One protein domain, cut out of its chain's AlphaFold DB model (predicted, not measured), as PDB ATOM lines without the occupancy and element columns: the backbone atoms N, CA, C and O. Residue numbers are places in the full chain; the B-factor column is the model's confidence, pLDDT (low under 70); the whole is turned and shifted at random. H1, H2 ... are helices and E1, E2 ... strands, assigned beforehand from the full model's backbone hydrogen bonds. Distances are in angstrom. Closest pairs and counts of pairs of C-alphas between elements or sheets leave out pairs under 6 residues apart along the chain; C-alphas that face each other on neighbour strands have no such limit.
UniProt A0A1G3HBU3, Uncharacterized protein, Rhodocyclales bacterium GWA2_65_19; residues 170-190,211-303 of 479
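Overview. This is residues 170 to 190 and 211 to 303 of the 479 residues of an uncharacterized protein of Rhodocyclales bacterium GWA2_65_19 (UniProt A0A1G3HBU3). A strongly twisted, curled sheet of five strands has two helices, H1 and H2, packed on one face, crossing about at right angles, while the far end of H1, from residue 185, sticks out into the open. The short H3 sits by one end of the E2 and E3 hairpin, and the other end of that hairpin reaches out past the helices. The printed part has 114 residues, with three named helices and five named strands in the order H1 E1 H2 H3 E2 E3 E4 E5. The sheet runs E1 E5 E4 E3 E2 and is mixed, and the class is mixed, helices and strands. The whole is compact, with a radius of gyration of the C-alphas of 13.9 A and spans of 42 by 34 by 26 A.

Along the chain. H1, residues 170 to 189, begins with C-alpha 170 at (200.648, 176.216, 141.227) and is 29.7 A long, with a kink of 38 degrees near residue 183. E1 is residues 220 to 222, 6.5 A. H2 is residues 225 to 234, 14.3 A, and H3 residues 246 to 250, 6.3 A. E2, residues 255 to 264, measures 28.9 A; E3, residues 270 to 280, 32.1 A; E4, residues 283 to 291, 24.5 A. E5, residues 294 to 302, 25.6 A, ends with C-alpha 302 at (212.639, 182.382, 159.154).

Arrangement. E2, E3, E4 and E5 form a meander, each strand the antiparallel neighbour of the one before, in three hairpins. N 259 and O 275 are 2.8 A apart, N 276 and O 288 2.9 A, and N 298 and O 287 2.8 A. E1, an edge strand, is parallel to E5, with N 301 and O 220 2.8 A apart. H1 and H2 on one face of the sheet make two layers, helices over a sheet. H1 has a height of 9.8 A over the sheet. H1 and H2 touch, about perpendicular at 83 degrees; their closest C-alphas, of Arg 179 and Thr 231, are 6.3 A apart. H2 and H3 only just touch, with 3 pairs of C-alphas within 8 A, the closest those of Gln 226 and Ser 246, 6.9 A. H3 only grazes the sheet with residues 248 to 250. H1 and H3 are apart. In H2 and H3 every O i to N i+4 pair is within hydrogen-bond range; in H1, 11 of 16 are.

Size, cuts and confidence. The two farthest C-alphas, of Arg 253 and Ser 267, are 42.9 A apart. Residues 191 to 210 are cut out, and C-alphas 190 and 211 are 24.1 A apart across the cut. The link from H2 to H3 is long, and its residues 238 to 239 pair antiparallel with residues 261 to 262 of E2. The mean pLDDT of the printed part is 70.0; 53 residues are under 70, among them residues 178 to 190, 211 to 223 and 243 to 254.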
ATOM      1  N   THR A 170     201.297 175.139 140.460       71.44
ATOM      2  CA  THR A 170     200.648 176.216 141.227       71.44
ATOM      3  C   THR A 170     199.713 175.675 142.310       71.44
ATOM      4  O   THR A 170     199.724 176.178 143.427       71.44
ATOM      5  N   ARG A 171     198.940 174.623 142.020       70.94
ATOM      6  CA  ARG A 171     198.020 174.016 142.991       70.94
ATOM      7  C   ARG A 171     198.749 173.170 144.035       70.94
ATOM      8  O   ARG A 171     198.292 173.111 145.171       70.94
ATOM      9  N   LEU A 172     199.888 172.567 143.689       72.75
ATOM     10  CA  LEU A 172     200.763 171.927 144.677       72.75
ATOM     11  C   LEU A 172     201.442 172.954 145.589       72.75
ATOM     12  O   LEU A 172     201.535 172.723 146.791       72.75
ATOM     13  N   ALA A 173     201.835 174.115 145.060       71.69
ATOM     14  CA  ALA A 173     202.331 175.213 145.884       71.69
ATOM     15  C   ALA A 173     201.253 175.752 146.843       71.69
ATOM     16  O   ALA A 173     201.545 175.898 148.028       71.69
ATOM     17  N   ASP A 174     200.012 175.970 146.376       71.75
ATOM     18  CA  ASP A 174     198.867 176.351 147.228       71.75
ATOM     19  C   ASP A 174     198.711 175.382 148.427       71.75
ATOM     20  O   ASP A 174     198.510 175.813 149.560       71.75
ATOM     21  N   LEU A 175     198.866 174.071 148.201       69.06
ATOM     22  CA  LEU A 175     198.774 173.031 149.237       69.06
ATOM     23  C   LEU A 175     199.965 173.005 150.206       69.06
ATOM     24  O   LEU A 175     199.780 172.825 151.408       69.06
ATOM     25  N   VAL A 176     201.185 173.186 149.702       73.25
ATOM     26  CA  VAL A 176     202.390 173.321 150.538       73.25
ATOM     27  C   VAL A 176     202.259 174.541 151.457       73.25
ATOM     28  O   VAL A 176     202.546 174.466 152.650       73.25
ATOM     29  N   ILE A 177     201.761 175.654 150.919       70.75
ATOM     30  CA  ILE A 177     201.493 176.889 151.663       70.75
ATOM     31  C   ILE A 177     200.382 176.711 152.692       70.75
ATOM     32  O   ILE A 177     200.540 177.164 153.825       70.75
ATOM     33  N   ASP A 178     199.301 176.010 152.340       68.06
ATOM     34  CA  ASP A 178     198.248 175.662 153.291       68.06
ATOM     35  C   ASP A 178     198.815 174.948 154.525       68.06
ATOM     36  O   ASP A 178     198.380 175.217 155.643       68.06
ATOM     37  N   ARG A 179     199.826 174.091 154.342       68.50
ATOM     38  CA  ARG A 179     200.460 173.340 155.430       68.50
ATOM     39  C   ARG A 179     201.387 174.176 156.305       68.50
ATOM     40  O   ARG A 179     201.278 174.069 157.524       68.50
ATOM     41  N   PHE A 180     202.167 175.094 155.732       66.69
ATOM     42  CA  PHE A 180     202.876 176.107 156.529       66.69
ATOM     43  C   PHE A 180     201.916 176.988 157.339       66.69
ATOM     44  O   PHE A 180     202.192 177.304 158.495       66.69
ATOM     45  N   ASP A 181     200.753 177.326 156.780       63.03
ATOM     46  CA  ASP A 181     199.724 178.066 157.511       63.03
ATOM     47  C   ASP A 181     199.039 177.200 158.590       63.03
ATOM     48  O   ASP A 181     198.613 177.723 159.617       63.03
ATOM     49  N   ARG A 182     198.927 175.877 158.405       54.78
ATOM     50  CA  ARG A 182     198.251 174.970 159.355       54.78
ATOM     51  C   ARG A 182     199.030 174.660 160.613       54.78
ATOM     52  O   ARG A 182     198.382 174.470 161.639       54.78
ATOM     53  N   TRP A 183     200.358 174.729 160.586       48.16
ATOM     54  CA  TRP A 183     201.151 174.674 161.815       48.16
ATOM     55  C   TRP A 183     200.709 175.760 162.819       48.16
ATOM     56  O   TRP A 183     200.600 175.502 164.016       48.16
ATOM     57  N   TYR A 184     200.314 176.944 162.330       42.78
ATOM     58  CA  TYR A 184     199.721 178.008 163.150       42.78
ATOM     59  C   TYR A 184     198.305 177.668 163.669       42.78
ATOM     60  O   TYR A 184     197.929 178.104 164.751       42.78
ATOM     61  N   PHE A 185     197.516 176.881 162.926       42.66
ATOM     62  CA  PHE A 185     196.119 176.550 163.256       42.66
ATOM     63  C   PHE A 185     195.925 175.274 164.087       42.66
ATOM     64  O   PHE A 185     194.872 175.116 164.705       42.66
ATOM     65  N   GLU A 186     196.885 174.353 164.110       40.44
ATOM     66  CA  GLU A 186     196.824 173.164 164.976       40.44
ATOM     67  C   GLU A 186     197.102 173.537 166.443       40.44
ATOM     68  O   GLU A 186     196.437 173.027 167.343       40.44
ATOM     69  N   HIS A 187     197.921 174.569 166.673       41.28
ATOM     70  CA  HIS A 187     198.098 175.202 167.984       41.28
ATOM     71  C   HIS A 187     196.886 176.043 168.448       41.28
ATOM     72  O   HIS A 187     196.798 176.374 169.623       41.28
ATOM     73  N   CYS A 188     195.904 176.354 167.588       42.09
ATOM     74  CA  CYS A 188     194.722 177.147 167.978       42.09
ATOM     75  C   CYS A 188     193.649 176.376 168.777       42.09
ATOM     76  O   CYS A 188     192.612 176.957 169.108       42.09
ATOM     77  N   ILE A 189     193.827 175.074 169.027       38.91
ATOM     78  CA  ILE A 189     192.873 174.257 169.806       38.91
ATOM     79  C   ILE A 189     193.357 174.044 171.255       38.91
ATOM     80  O   ILE A 189     192.529 173.792 172.128       38.91
ATOM     81  N   GLY A 190     194.655 174.223 171.530       36.25
ATOM     82  CA  GLY A 190     195.194 174.279 172.890       36.25
ATOM     83  C   GLY A 190     195.064 175.683 173.484       36.25
ATOM     84  O   GLY A 190     195.566 176.638 172.902       36.25
ATOM     85  N   GLY A 211     187.947 176.106 149.913       57.25
ATOM     86  CA  GLY A 211     189.115 175.286 149.562       57.25
ATOM     87  C   GLY A 211     190.430 175.771 150.196       57.25
ATOM     88  O   GLY A 211     190.421 176.693 151.018       57.25
ATOM     89  N   PRO A 212     191.578 175.155 149.838       60.84
ATOM     90  CA  PRO A 212     192.887 175.638 150.272       60.84
ATOM     91  C   PRO A 212     193.144 177.056 149.727       60.84
ATOM     92  O   PRO A 212     192.737 177.357 148.598       60.84
ATOM     93  N   PRO A 213     193.806 177.934 150.504       59.09
ATOM     94  CA  PRO A 213     194.078 179.300 150.085       59.09
ATOM     95  C   PRO A 213     194.987 179.327 148.855       59.09
ATOM     96  O   PRO A 213     195.962 178.584 148.762       59.09
ATOM     97  N   HIS A 214     194.695 180.234 147.928       66.94
ATOM     98  CA  HIS A 214     195.610 180.536 146.836       66.94
ATOM     99  C   HIS A 214     196.854 181.264 147.350       66.94
ATOM    100  O   HIS A 214     196.752 182.163 148.189       66.94
ATOM    101  N   TRP A 215     198.022 180.915 146.811       67.00
ATOM    102  CA  TRP A 215     199.255 181.618 147.123       67.00
ATOM    103  C   TRP A 215     199.201 183.074 146.653       67.00
ATOM    104  O   TRP A 215     199.049 183.378 145.471       67.00
ATOM    105  N   ASP A 216     199.395 183.981 147.602       68.88
ATOM    106  CA  ASP A 216     199.339 185.432 147.438       68.88
ATOM    107  C   ASP A 216     200.708 186.085 147.165       68.88
ATOM    108  O   ASP A 216     200.859 187.297 147.309       68.88
ATOM    109  N   GLY A 217     201.727 185.290 146.826       68.44
ATOM    110  CA  GLY A 217     203.094 185.766 146.597       68.44
ATOM    111  C   GLY A 217     203.908 186.049 147.868       68.44
ATOM    112  O   GLY A 217     205.102 186.328 147.763       68.44
ATOM    113  N   LYS A 218     203.311 185.982 149.069       69.31
ATOM    114  CA  LYS A 218     203.993 186.372 150.316       69.31
ATOM    115  C   LYS A 218     204.902 185.270 150.882       69.31
ATOM    116  O   LYS A 218     204.632 184.086 150.643       69.31
ATOM    117  N   PRO A 219     205.940 185.641 151.668       69.75
ATOM    118  CA  PRO A 219     206.773 184.688 152.394       69.75
ATOM    119  C   PRO A 219     205.989 183.856 153.408       69.75
ATOM    120  O   PRO A 219     205.054 184.355 154.035       69.75
ATOM    121  N   ARG A 220     206.407 182.602 153.603       69.56
ATOM    122  CA  ARG A 220     205.875 181.714 154.649       69.56
ATOM    123  C   ARG A 220     206.851 181.591 155.809       69.56
ATOM    124  O   ARG A 220     208.062 181.536 155.599       69.56
ATOM    125  N   VAL A 221     206.309 181.597 157.023       65.50
ATOM    126  CA  VAL A 221     207.080 181.600 158.271       65.50
ATOM    127  C   VAL A 221     207.500 180.175 158.617       65.50
ATOM    128  O   VAL A 221     206.652 179.291 158.681       65.50
ATOM    129  N   VAL A 222     208.798 179.956 158.842       67.00
ATOM    130  CA  VAL A 222     209.362 178.638 159.178       67.00
ATOM    131  C   VAL A 222     210.405 178.735 160.290       67.00
ATOM    132  O   VAL A 222     211.153 179.709 160.371       67.00
ATOM    133  N   SER A 223     210.482 177.719 161.147       59.25
ATOM    134  CA  SER A 223     211.424 177.672 162.273       59.25
ATOM    135  C   SER A 223     212.827 177.228 161.836       59.25
ATOM    136  O   SER A 223     213.807 177.967 161.986       59.25
ATOM    137  N   THR A 224     212.924 176.024 161.271       70.88
ATOM    138  CA  THR A 224     214.178 175.345 160.916       70.88
ATOM    139  C   THR A 224     214.046 174.585 159.596       70.88
ATOM    140  O   THR A 224     212.948 174.383 159.080       70.88
ATOM    141  N   TYR A 225     215.176 174.124 159.053       74.56
ATOM    142  CA  TYR A 225     215.194 173.191 157.922       74.56
ATOM    143  C   TYR A 225     214.444 171.882 158.222       74.56
ATOM    144  O   TYR A 225     213.708 171.402 157.365       74.56
ATOM    145  N   GLN A 226     214.550 171.360 159.450       73.19
ATOM    146  CA  GLN A 226     213.776 170.188 159.865       73.19
ATOM    147  C   GLN A 226     212.272 170.494 159.876       73.19
ATOM    148  O   GLN A 226     211.518 169.759 159.264       73.19
ATOM    149  N   GLY A 227     211.841 171.638 160.419       72.19
ATOM    150  CA  GLY A 227     210.426 172.029 160.397       72.19
ATOM    151  C   GLY A 227     209.849 172.203 158.983       72.19
ATOM    152  O   GLY A 227     208.661 171.970 158.772       72.19
ATOM    153  N   VAL A 228     210.677 172.563 157.991       76.81
ATOM    154  CA  VAL A 228     210.295 172.532 156.566       76.81
ATOM    155  C   VAL A 228     210.086 171.096 156.084       76.81
ATOM    156  O   VAL A 228     209.088 170.836 155.418       76.81
ATOM    157  N   ILE A 229     210.988 170.173 156.428       78.50
ATOM    158  CA  ILE A 229     210.857 168.742 156.117       78.50
ATOM    159  C   ILE A 229     209.602 168.155 156.771       78.50
ATOM    160  O   ILE A 229     208.778 167.584 156.065       78.50
ATOM    161  N   ASP A 230     209.413 168.369 158.073       72.25
ATOM    162  CA  ASP A 230     208.266 167.869 158.835       72.25
ATOM    163  C   ASP A 230     206.956 168.375 158.208       72.25
ATOM    164  O   ASP A 230     206.083 167.583 157.860       72.25
ATOM    165  N   THR A 231     206.872 169.680 157.901       74.00
ATOM    166  CA  THR A 231     205.709 170.270 157.209       74.00
ATOM    167  C   THR A 231     205.466 169.645 155.830       74.00
ATOM    168  O   THR A 231     204.319 169.542 155.401       74.00
ATOM    169  N   LEU A 232     206.513 169.217 155.116       77.50
ATOM    170  CA  LEU A 232     206.393 168.547 153.818       77.50
ATOM    171  C   LEU A 232     205.982 167.069 153.953       77.50
ATOM    172  O   LEU A 232     205.195 166.579 153.139       77.50
ATOM    173  N   GLN A 233     206.430 166.373 154.997       73.38
ATOM    174  CA  GLN A 233     205.953 165.029 155.334       73.38
ATOM    175  C   GLN A 233     204.481 165.060 155.765       73.38
ATOM    176  O   GLN A 233     203.677 164.284 155.248       73.38
ATOM    177  N   ASP A 234     204.091 166.034 156.589       63.34
ATOM    178  CA  ASP A 234     202.697 166.321 156.947       63.34
ATOM    179  C   ASP A 234     201.880 166.813 155.745       63.34
ATOM    180  O   ASP A 234     200.664 166.587 155.665       63.34
ATOM    181  N   ALA A 235     202.537 167.441 154.761       67.25
ATOM    182  CA  ALA A 235     201.993 167.730 153.435       67.25
ATOM    183  C   ALA A 235     201.897 166.482 152.528       67.25
ATOM    184  O   ALA A 235     201.278 166.566 151.467       67.25
ATOM    185  N   GLY A 236     202.343 165.308 152.984       66.19
ATOM    186  CA  GLY A 236     202.164 164.011 152.328       66.19
ATOM    187  C   GLY A 236     203.123 163.748 151.171       66.19
ATOM    188  O   GLY A 236     202.811 162.926 150.312       66.19
ATOM    189  N   PHE A 237     204.262 164.443 151.129       75.81
ATOM    190  CA  PHE A 237     205.333 164.144 150.184       75.81
ATOM    191  C   PHE A 237     206.166 162.966 150.702       75.81
ATOM    192  O   PHE A 237     206.845 163.068 151.724       75.81
ATOM    193  N   ALA A 238     206.122 161.842 149.985       74.31
ATOM    194  CA  ALA A 238     206.915 160.657 150.292       74.31
ATOM    195  C   ALA A 238     208.259 160.734 149.552       74.31
ATOM    196  O   ALA A 238     208.349 160.426 148.365       74.31
ATOM    197  N   CYS A 239     209.305 161.198 150.231       78.88
ATOM    198  CA  CYS A 239     210.634 161.382 149.640       78.88
ATOM    199  C   CYS A 239     211.522 160.155 149.874       78.88
ATOM    200  O   CYS A 239     211.477 159.559 150.949       78.88
ATOM    201  N   SER A 240     212.320 159.768 148.870       64.44
ATOM    202  CA  SER A 240     213.071 158.498 148.907       64.44
ATOM    203  C   SER A 240     214.136 158.439 150.004       64.44
ATOM    204  O   SER A 240     214.461 157.351 150.459       64.44
ATOM    205  N   GLU A 241     214.657 159.595 150.423       68.19
ATOM    206  CA  GLU A 241     215.385 159.808 151.678       68.19
ATOM    207  C   GLU A 241     215.524 161.323 151.907       68.19
ATOM    208  O   GLU A 241     215.872 162.061 150.981       68.19
ATOM    209  N   TRP A 242     215.302 161.799 153.136       70.12
ATOM    210  CA  TRP A 242     215.632 163.177 153.525       70.12
ATOM    211  C   TRP A 242     217.140 163.275 153.776       70.12
ATOM    212  O   TRP A 242     217.613 163.266 154.908       70.12
ATOM    213  N   SER A 243     217.896 163.308 152.681       56.75
ATOM    214  CA  SER A 243     219.334 162.996 152.581       56.75
ATOM    215  C   SER A 243     220.314 163.969 153.267       56.75
ATOM    216  O   SER A 243     221.502 163.984 152.949       56.75
ATOM    217  N   VAL A 244     219.843 164.821 154.182       61.12
ATOM    218  CA  VAL A 244     220.596 165.965 154.715       61.12
ATOM    219  C   VAL A 244     220.297 166.153 156.199       61.12
ATOM    220  O   VAL A 244     219.176 166.510 156.557       61.12
ATOM    221  N   SER A 245     221.301 165.981 157.064       58.41
ATOM    222  CA  SER A 245     221.134 166.236 158.496       58.41
ATOM    223  C   SER A 245     221.218 167.733 158.819       58.41
ATOM    224  O   SER A 245     221.923 168.492 158.151       58.41
ATOM    225  N   SER A 246     220.579 168.172 159.906       57.44
ATOM    226  CA  SER A 246     220.652 169.564 160.386       57.44
ATOM    227  C   SER A 246     222.090 170.079 160.596       57.44
ATOM    228  O   SER A 246     222.341 171.278 160.452       57.44
ATOM    229  N   ALA A 247     223.049 169.190 160.886       54.84
ATOM    230  CA  ALA A 247     224.468 169.531 161.022       54.84
ATOM    231  C   ALA A 247     225.137 169.857 159.668       54.84
ATOM    232  O   ALA A 247     225.951 170.783 159.574       54.84
ATOM    233  N   ASP A 248     224.743 169.166 158.593       58.19
ATOM    234  CA  ASP A 248     225.221 169.414 157.223       58.19
ATOM    235  C   ASP A 248     224.694 170.733 156.643       58.19
ATOM    236  O   ASP A 248     225.290 171.304 155.722       58.19
ATOM    237  N   VAL A 249     223.575 171.226 157.178       57.16
ATOM    238  CA  VAL A 249     222.985 172.523 156.828       57.16
ATOM    239  C   VAL A 249     223.675 173.661 157.596       57.16
ATOM    240  O   VAL A 249     224.008 174.692 157.014       57.16
ATOM    241  N   ALA A 250     223.954 173.472 158.889       56.59
ATOM    242  CA  ALA A 250     224.548 174.500 159.750       56.59
ATOM    243  C   ALA A 250     225.989 174.903 159.368       56.59
ATOM    244  O   ALA A 250     226.404 176.029 159.639       56.59
ATOM    245  N   SER A 251     226.751 174.009 158.733       55.47
ATOM    246  CA  SER A 251     228.186 174.185 158.451       55.47
ATOM    247  C   SER A 251     228.524 175.010 157.196       55.47
ATOM    248  O   SER A 251     229.699 175.284 156.948       55.47
ATOM    249  N   SER A 252     227.537 175.431 156.393       55.84
ATOM    250  CA  SER A 252     227.774 176.087 155.097       55.84
ATOM    251  C   SER A 252     227.010 177.405 154.934       55.84
ATOM    252  O   SER A 252     225.838 177.500 155.285       55.84
ATOM    253  N   ARG A 253     227.654 178.432 154.353       61.97
ATOM    254  CA  ARG A 253     227.043 179.767 154.177       61.97
ATOM    255  C   ARG A 253     225.785 179.756 153.309       61.97
ATOM    256  O   ARG A 253     224.857 180.485 153.632       61.97
ATOM    257  N   PHE A 254     225.765 178.956 152.244       61.88
ATOM    258  CA  PHE A 254     224.600 178.741 151.385       61.88
ATOM    259  C   PHE A 254     224.643 177.320 150.821       61.88
ATOM    260  O   PHE A 254     225.680 176.900 150.303       61.88
ATOM    261  N   ARG A 255     223.524 176.596 150.893       76.94
ATOM    262  CA  ARG A 255     223.331 175.297 150.235       76.94
ATOM    263  C   ARG A 255     221.920 175.188 149.670       76.94
ATOM    264  O   ARG A 255     220.982 175.803 150.174       76.94
ATOM    265  N   THR A 256     221.799 174.365 148.639       81.50
ATOM    266  CA  THR A 256     220.540 174.021 147.985       81.50
ATOM    267  C   THR A 256     220.411 172.507 148.020       81.50
ATOM    268  O   THR A 256     221.336 171.810 147.604       81.50
ATOM    269  N   PHE A 257     219.293 172.006 148.533       83.44
ATOM    270  CA  PHE A 257     219.042 170.581 148.719       83.44
ATOM    271  C   PHE A 257     217.780 170.191 147.956       83.44
ATOM    272  O   PHE A 257     216.717 170.750 148.221       83.44
ATOM    273  N   THR A 258     217.891 169.260 147.010       86.44
ATOM    274  CA  THR A 258     216.753 168.777 146.216       86.44
ATOM    275  C   THR A 258     216.362 167.385 146.683       86.44
ATOM    276  O   THR A 258     217.166 166.458 146.622       86.44
ATOM    277  N   HIS A 259     215.116 167.247 147.128       86.12
ATOM    278  CA  HIS A 259     214.509 165.983 147.529       86.12
ATOM    279  C   HIS A 259     213.551 165.533 146.437       86.12
ATOM    280  O   HIS A 259     212.650 166.282 146.059       86.12
ATOM    281  N   ARG A 260     213.744 164.313 145.934       86.75
ATOM    282  CA  ARG A 260     212.826 163.698 144.977       86.75
ATOM    283  C   ARG A 260     211.744 162.951 145.740       86.75
ATOM    284  O   ARG A 260     212.032 162.010 146.483       86.75
ATOM    285  N   CYS A 261     210.509 163.389 145.558       84.50
ATOM    286  CA  CYS A 261     209.364 162.919 146.318       84.50
ATOM    287  C   CYS A 261     208.274 162.387 145.397       84.50
ATOM    288  O   CYS A 261     208.194 162.754 144.226       84.50
ATOM    289  N   THR A 262     207.416 161.526 145.926       78.88
ATOM    290  CA  THR A 262     206.193 161.096 145.257       78.88
ATOM    291  C   THR A 262     204.966 161.572 146.019       78.88
ATOM    292  O   THR A 262     204.970 161.716 147.245       78.88
ATOM    293  N   ILE A 263     203.908 161.836 145.262       73.50
ATOM    294  CA  ILE A 263     202.553 162.050 145.765       73.50
ATOM    295  C   ILE A 263     201.610 161.085 145.047       73.50
ATOM    296  O   ILE A 263     201.793 160.803 143.861       73.50
ATOM    297  N   SER A 264     200.594 160.600 145.757       69.38
ATOM    298  CA  SER A 264     199.607 159.648 145.233       69.38
ATOM    299  C   SER A 264     198.226 160.295 145.143       69.38
ATOM    300  O   SER A 264     197.838 161.025 146.053       69.38
ATOM    301  N   SER A 265     197.472 160.029 144.076       66.50
ATOM    302  CA  SER A 265     196.063 160.438 143.951       66.50
ATOM    303  C   SER A 265     195.113 159.383 144.546       66.50
ATOM    304  O   SER A 265     195.524 158.260 144.841       66.50
ATOM    305  N   PHE A 266     193.814 159.697 144.669       62.09
ATOM    306  CA  PHE A 266     192.798 158.706 145.075       62.09
ATOM    307  C   PHE A 266     192.647 157.524 144.107       62.09
ATOM    308  O   PHE A 266     192.206 156.453 144.512       62.09
ATOM    309  N   SER A 267     193.014 157.702 142.834       60.72
ATOM    310  CA  SER A 267     193.033 156.632 141.831       60.72
ATOM    311  C   SER A 267     194.319 155.793 141.874       60.72
ATOM    312  O   SER A 267     194.528 154.950 141.005       60.72
ATOM    313  N   GLY A 268     195.196 156.010 142.863       61.09
ATOM    314  CA  GLY A 268     196.446 155.264 143.035       61.09
ATOM    315  C   GLY A 268     197.540 155.612 142.021       61.09
ATOM    316  O   GLY A 268     198.624 155.034 142.074       61.09
ATOM    317  N   GLN A 269     197.289 156.570 141.123       67.12
ATOM    318  CA  GLN A 269     198.332 157.140 140.275       67.12
ATOM    319  C   GLN A 269     199.387 157.817 141.164       67.12
ATOM    320  O   GLN A 269     199.068 158.277 142.263       67.12
ATOM    321  N   GLN A 270     200.630 157.906 140.683       74.56
ATOM    322  CA  GLN A 270     201.736 158.586 141.365       74.56
ATOM    323  C   GLN A 270     202.361 159.655 140.463       74.56
ATOM    324  O   GLN A 270     202.564 159.414 139.275       74.56
ATOM    325  N   GLN A 271     202.710 160.806 141.039       77.50
ATOM    326  CA  GLN A 271     203.485 161.859 140.379       77.50
ATOM    327  C   GLN A 271     204.780 162.091 141.154       77.50
ATOM    328  O   GLN A 271     204.786 162.104 142.387       77.50
ATOM    329  N   THR A 272     205.880 162.267 140.421       84.69
ATOM    330  CA  THR A 272     207.147 162.728 140.999       84.69
ATOM    331  C   THR A 272     207.093 164.243 141.171       84.69
ATOM    332  O   THR A 272     206.754 164.957 140.232       84.69
ATOM    333  N   VAL A 273     207.482 164.725 142.346       85.44
ATOM    334  CA  VAL A 273     207.665 166.143 142.651       85.44
ATOM    335  C   VAL A 273     209.074 166.324 143.198       85.44
ATOM    336  O   VAL A 273     209.433 165.695 144.193       85.44
ATOM    337  N   ASP A 274     209.859 167.194 142.572       88.88
ATOM    338  CA  ASP A 274     211.170 167.575 143.093       88.88
ATOM    339  C   ASP A 274     211.009 168.824 143.977       88.88
ATOM    340  O   ASP A 274     210.496 169.863 143.550       88.88
ATOM    341  N   LEU A 275     211.438 168.719 145.236       86.50
ATOM    342  CA  LEU A 275     211.344 169.769 146.250       86.50
ATOM    343  C   LEU A 275     212.737 170.302 146.569       86.50
ATOM    344  O   LEU A 275     213.557 169.615 147.173       86.50
ATOM    345  N   THR A 276     213.018 171.537 146.164       87.62
ATOM    346  CA  THR A 276     214.337 172.156 146.325       87.62
ATOM    347  C   THR A 276     214.318 173.215 147.420       87.62
ATOM    348  O   THR A 276     213.709 174.268 147.259       87.62
ATOM    349  N   ILE A 277     215.004 172.954 148.531       87.06
ATOM    350  CA  ILE A 277     215.117 173.863 149.673       87.06
ATOM    351  C   ILE A 277     216.463 174.591 149.589       87.06
ATOM    352  O   ILE A 277     217.520 173.965 149.676       87.06
ATOM    353  N   ALA A 278     216.435 175.916 149.455       84.19
ATOM    354  CA  ALA A 278     217.619 176.760 149.580       84.19
ATOM    355  C   ALA A 278     217.731 177.303 151.014       84.19
ATOM    356  O   ALA A 278     216.779 177.884 151.547       84.19
ATOM    357  N   ALA A 279     218.904 177.135 151.624       77.69
ATOM    358  CA  ALA A 279     219.199 177.530 152.995       77.69
ATOM    359  C   ALA A 279     220.514 178.324 153.097       77.69
ATOM    360  O   ALA A 279     221.426 178.160 152.283       77.69
ATOM    361  N   ALA A 280     220.604 179.189 154.108       71.75
ATOM    362  CA  ALA A 280     221.775 180.004 154.424       71.75
ATOM    363  C   ALA A 280     222.218 179.722 155.869       71.75
ATOM    364  O   ALA A 280     221.592 180.211 156.813       71.75
ATOM    365  N   GLY A 281     223.232 178.872 156.059       70.50
ATOM    366  CA  GLY A 281     223.371 178.125 157.315       70.50
ATOM    367  C   GLY A 281     222.107 177.302 157.585       70.50
ATOM    368  O   GLY A 281     221.395 176.934 156.652       70.50
ATOM    369  N   SER A 282     221.752 177.104 158.857       64.31
ATOM    370  CA  SER A 282     220.529 176.398 159.296       64.31
ATOM    371  C   SER A 282     219.195 177.072 158.916       64.31
ATOM    372  O   SER A 282     218.134 176.565 159.282       64.31
ATOM    373  N   VAL A 283     219.229 178.204 158.203       72.00
ATOM    374  CA  VAL A 283     218.073 179.065 157.924       72.00
ATOM    375  C   VAL A 283     217.490 178.795 156.533       72.00
ATOM    376  O   VAL A 283     218.130 179.172 155.545       72.00
ATOM    377  N   PRO A 284     216.271 178.237 156.400       78.00
ATOM    378  CA  PRO A 284     215.598 178.129 155.108       78.00
ATOM    379  C   PRO A 284     215.246 179.515 154.555       78.00
ATOM    380  O   PRO A 284     214.843 180.409 155.299       78.00
ATOM    381  N   ARG A 285     215.403 179.698 153.240       80.69
ATOM    382  CA  ARG A 285     215.147 180.968 152.530       80.69
ATOM    383  C   ARG A 285     214.173 180.835 151.368       80.69
ATOM    384  O   ARG A 285     213.488 181.796 151.029       80.69
ATOM    385  N   MET A 286     214.103 179.662 150.752       85.62
ATOM    386  CA  MET A 286     213.206 179.396 149.633       85.62
ATOM    387  C   MET A 286     212.931 177.899 149.540       85.62
ATOM    388  O   MET A 286     213.836 177.091 149.744       85.62
ATOM    389  N   LEU A 287     211.693 177.552 149.207       88.00
ATOM    390  CA  LEU A 287     211.287 176.218 148.793       88.00
ATOM    391  C   LEU A 287     210.770 176.309 147.359       88.00
ATOM    392  O   LEU A 287     209.803 177.016 147.095       88.00
ATOM    393  N   THR A 288     211.388 175.582 146.441       88.12
ATOM    394  CA  THR A 288     210.935 175.472 145.057       88.12
ATOM    395  C   THR A 288     210.264 174.124 144.858       88.12
ATOM    396  O   THR A 288     210.889 173.086 145.060       88.12
ATOM    397  N   VAL A 289     209.000 174.146 144.442       87.19
ATOM    398  CA  VAL A 289     208.248 172.964 144.005       87.19
ATOM    399  C   VAL A 289     208.427 172.837 142.494       87.19
ATOM    400  O   VAL A 289     208.215 173.821 141.780       87.19
ATOM    401  N   ILE A 290     208.841 171.667 142.006       87.12
ATOM    402  CA  ILE A 290     209.099 171.403 140.584       87.12
ATOM    403  C   ILE A 290     208.327 170.156 140.151       87.12
ATOM    404  O   ILE A 290     208.430 169.104 140.784       87.12
ATOM    405  N   VAL A 291     207.551 170.286 139.073       85.94
ATOM    406  CA  VAL A 291     206.666 169.241 138.537       85.94
ATOM    407  C   VAL A 291     206.621 169.354 137.022       85.94
ATOM    408  O   VAL A 291     206.300 170.420 136.509       85.94
ATOM    409  N   ASP A 292     206.950 168.277 136.307       77.62
ATOM    410  CA  ASP A 292     206.813 168.171 134.843       77.62
ATOM    411  C   ASP A 292     207.406 169.366 134.048       77.62
ATOM    412  O   ASP A 292     206.934 169.739 132.975       77.62
ATOM    413  N   ASN A 293     208.517 169.918 134.561       74.88
ATOM    414  CA  ASN A 293     209.256 171.120 134.118       74.88
ATOM    415  C   ASN A 293     208.645 172.488 134.487       74.88
ATOM    416  O   ASN A 293     209.299 173.514 134.285       74.88
ATOM    417  N   GLU A 294     207.455 172.543 135.083       84.00
ATOM    418  CA  GLU A 294     206.962 173.752 135.745       84.00
ATOM    419  C   GLU A 294     207.631 173.928 137.121       84.00
ATOM    420  O   GLU A 294     207.901 172.953 137.827       84.00
ATOM    421  N   ARG A 295     207.873 175.179 137.543       87.75
ATOM    422  CA  ARG A 295     208.436 175.490 138.868       87.75
ATOM    423  C   ARG A 295     207.653 176.574 139.601       87.75
ATOM    424  O   ARG A 295     207.167 177.523 138.983       87.75
ATOM    425  N   LYS A 296     207.596 176.480 140.929       86.12
ATOM    426  CA  LYS A 296     206.988 177.490 141.803       86.12
ATOM    427  C   LYS A 296     207.867 177.737 143.023       86.12
ATOM    428  O   LYS A 296     208.142 176.818 143.785       86.12
ATOM    429  N   GLU A 297     208.324 178.974 143.182       85.56
ATOM    430  CA  GLU A 297     209.226 179.398 144.259       85.56
ATOM    431  C   GLU A 297     208.427 180.010 145.406       85.56
ATOM    432  O   GLU A 297     207.814 181.059 145.245       85.56
ATOM    433  N   ILE A 298     208.449 179.371 146.569       83.06
ATOM    434  CA  ILE A 298     207.811 179.838 147.796       83.06
ATOM    435  C   ILE A 298     208.912 180.485 148.652       83.06
ATOM    436  O   ILE A 298     209.785 179.771 149.159       83.06
ATOM    437  N   PRO A 299     208.931 181.822 148.814       81.31
ATOM    438  CA  PRO A 299     209.894 182.469 149.692       81.31
ATOM    439  C   PRO A 299     209.647 182.025 151.136       81.31
ATOM    440  O   PRO A 299     208.523 182.088 151.638       81.31
ATOM    441  N   LEU A 300     210.704 181.581 151.812       79.44
ATOM    442  CA  LEU A 300     210.654 181.206 153.219       79.44
ATOM    443  C   LEU A 300     211.291 182.319 154.044       79.44
ATOM    444  O   LEU A 300     212.438 182.716 153.827       79.44
ATOM    445  N   GLN A 301     210.534 182.821 155.007       72.50
ATOM    446  CA  GLN A 301     211.030 183.733 156.014       72.50
ATOM    447  C   GLN A 301     211.220 182.934 157.294       72.50
ATOM    448  O   GLN A 301     210.272 182.358 157.821       72.50
ATOM    449  N   GLN A 302     212.444 182.914 157.816       60.34
ATOM    450  CA  GLN A 302     212.639 182.382 159.154       60.34
ATOM    451  C   GLN A 302     211.803 183.200 160.134       60.34
ATOM    452  O   GLN A 302     211.802 184.434 160.050       60.34
ATOM    453  N   THR A 303     211.129 182.539 161.071       49.28
ATOM    454  CA  THR A 303     210.580 183.229 162.235       49.28
ATOM    455  C   THR A 303     211.721 184.044 162.860       49.28
ATOM    456  O   THR A 303     212.733 183.438 163.224       49.28
TER     457      THR A 303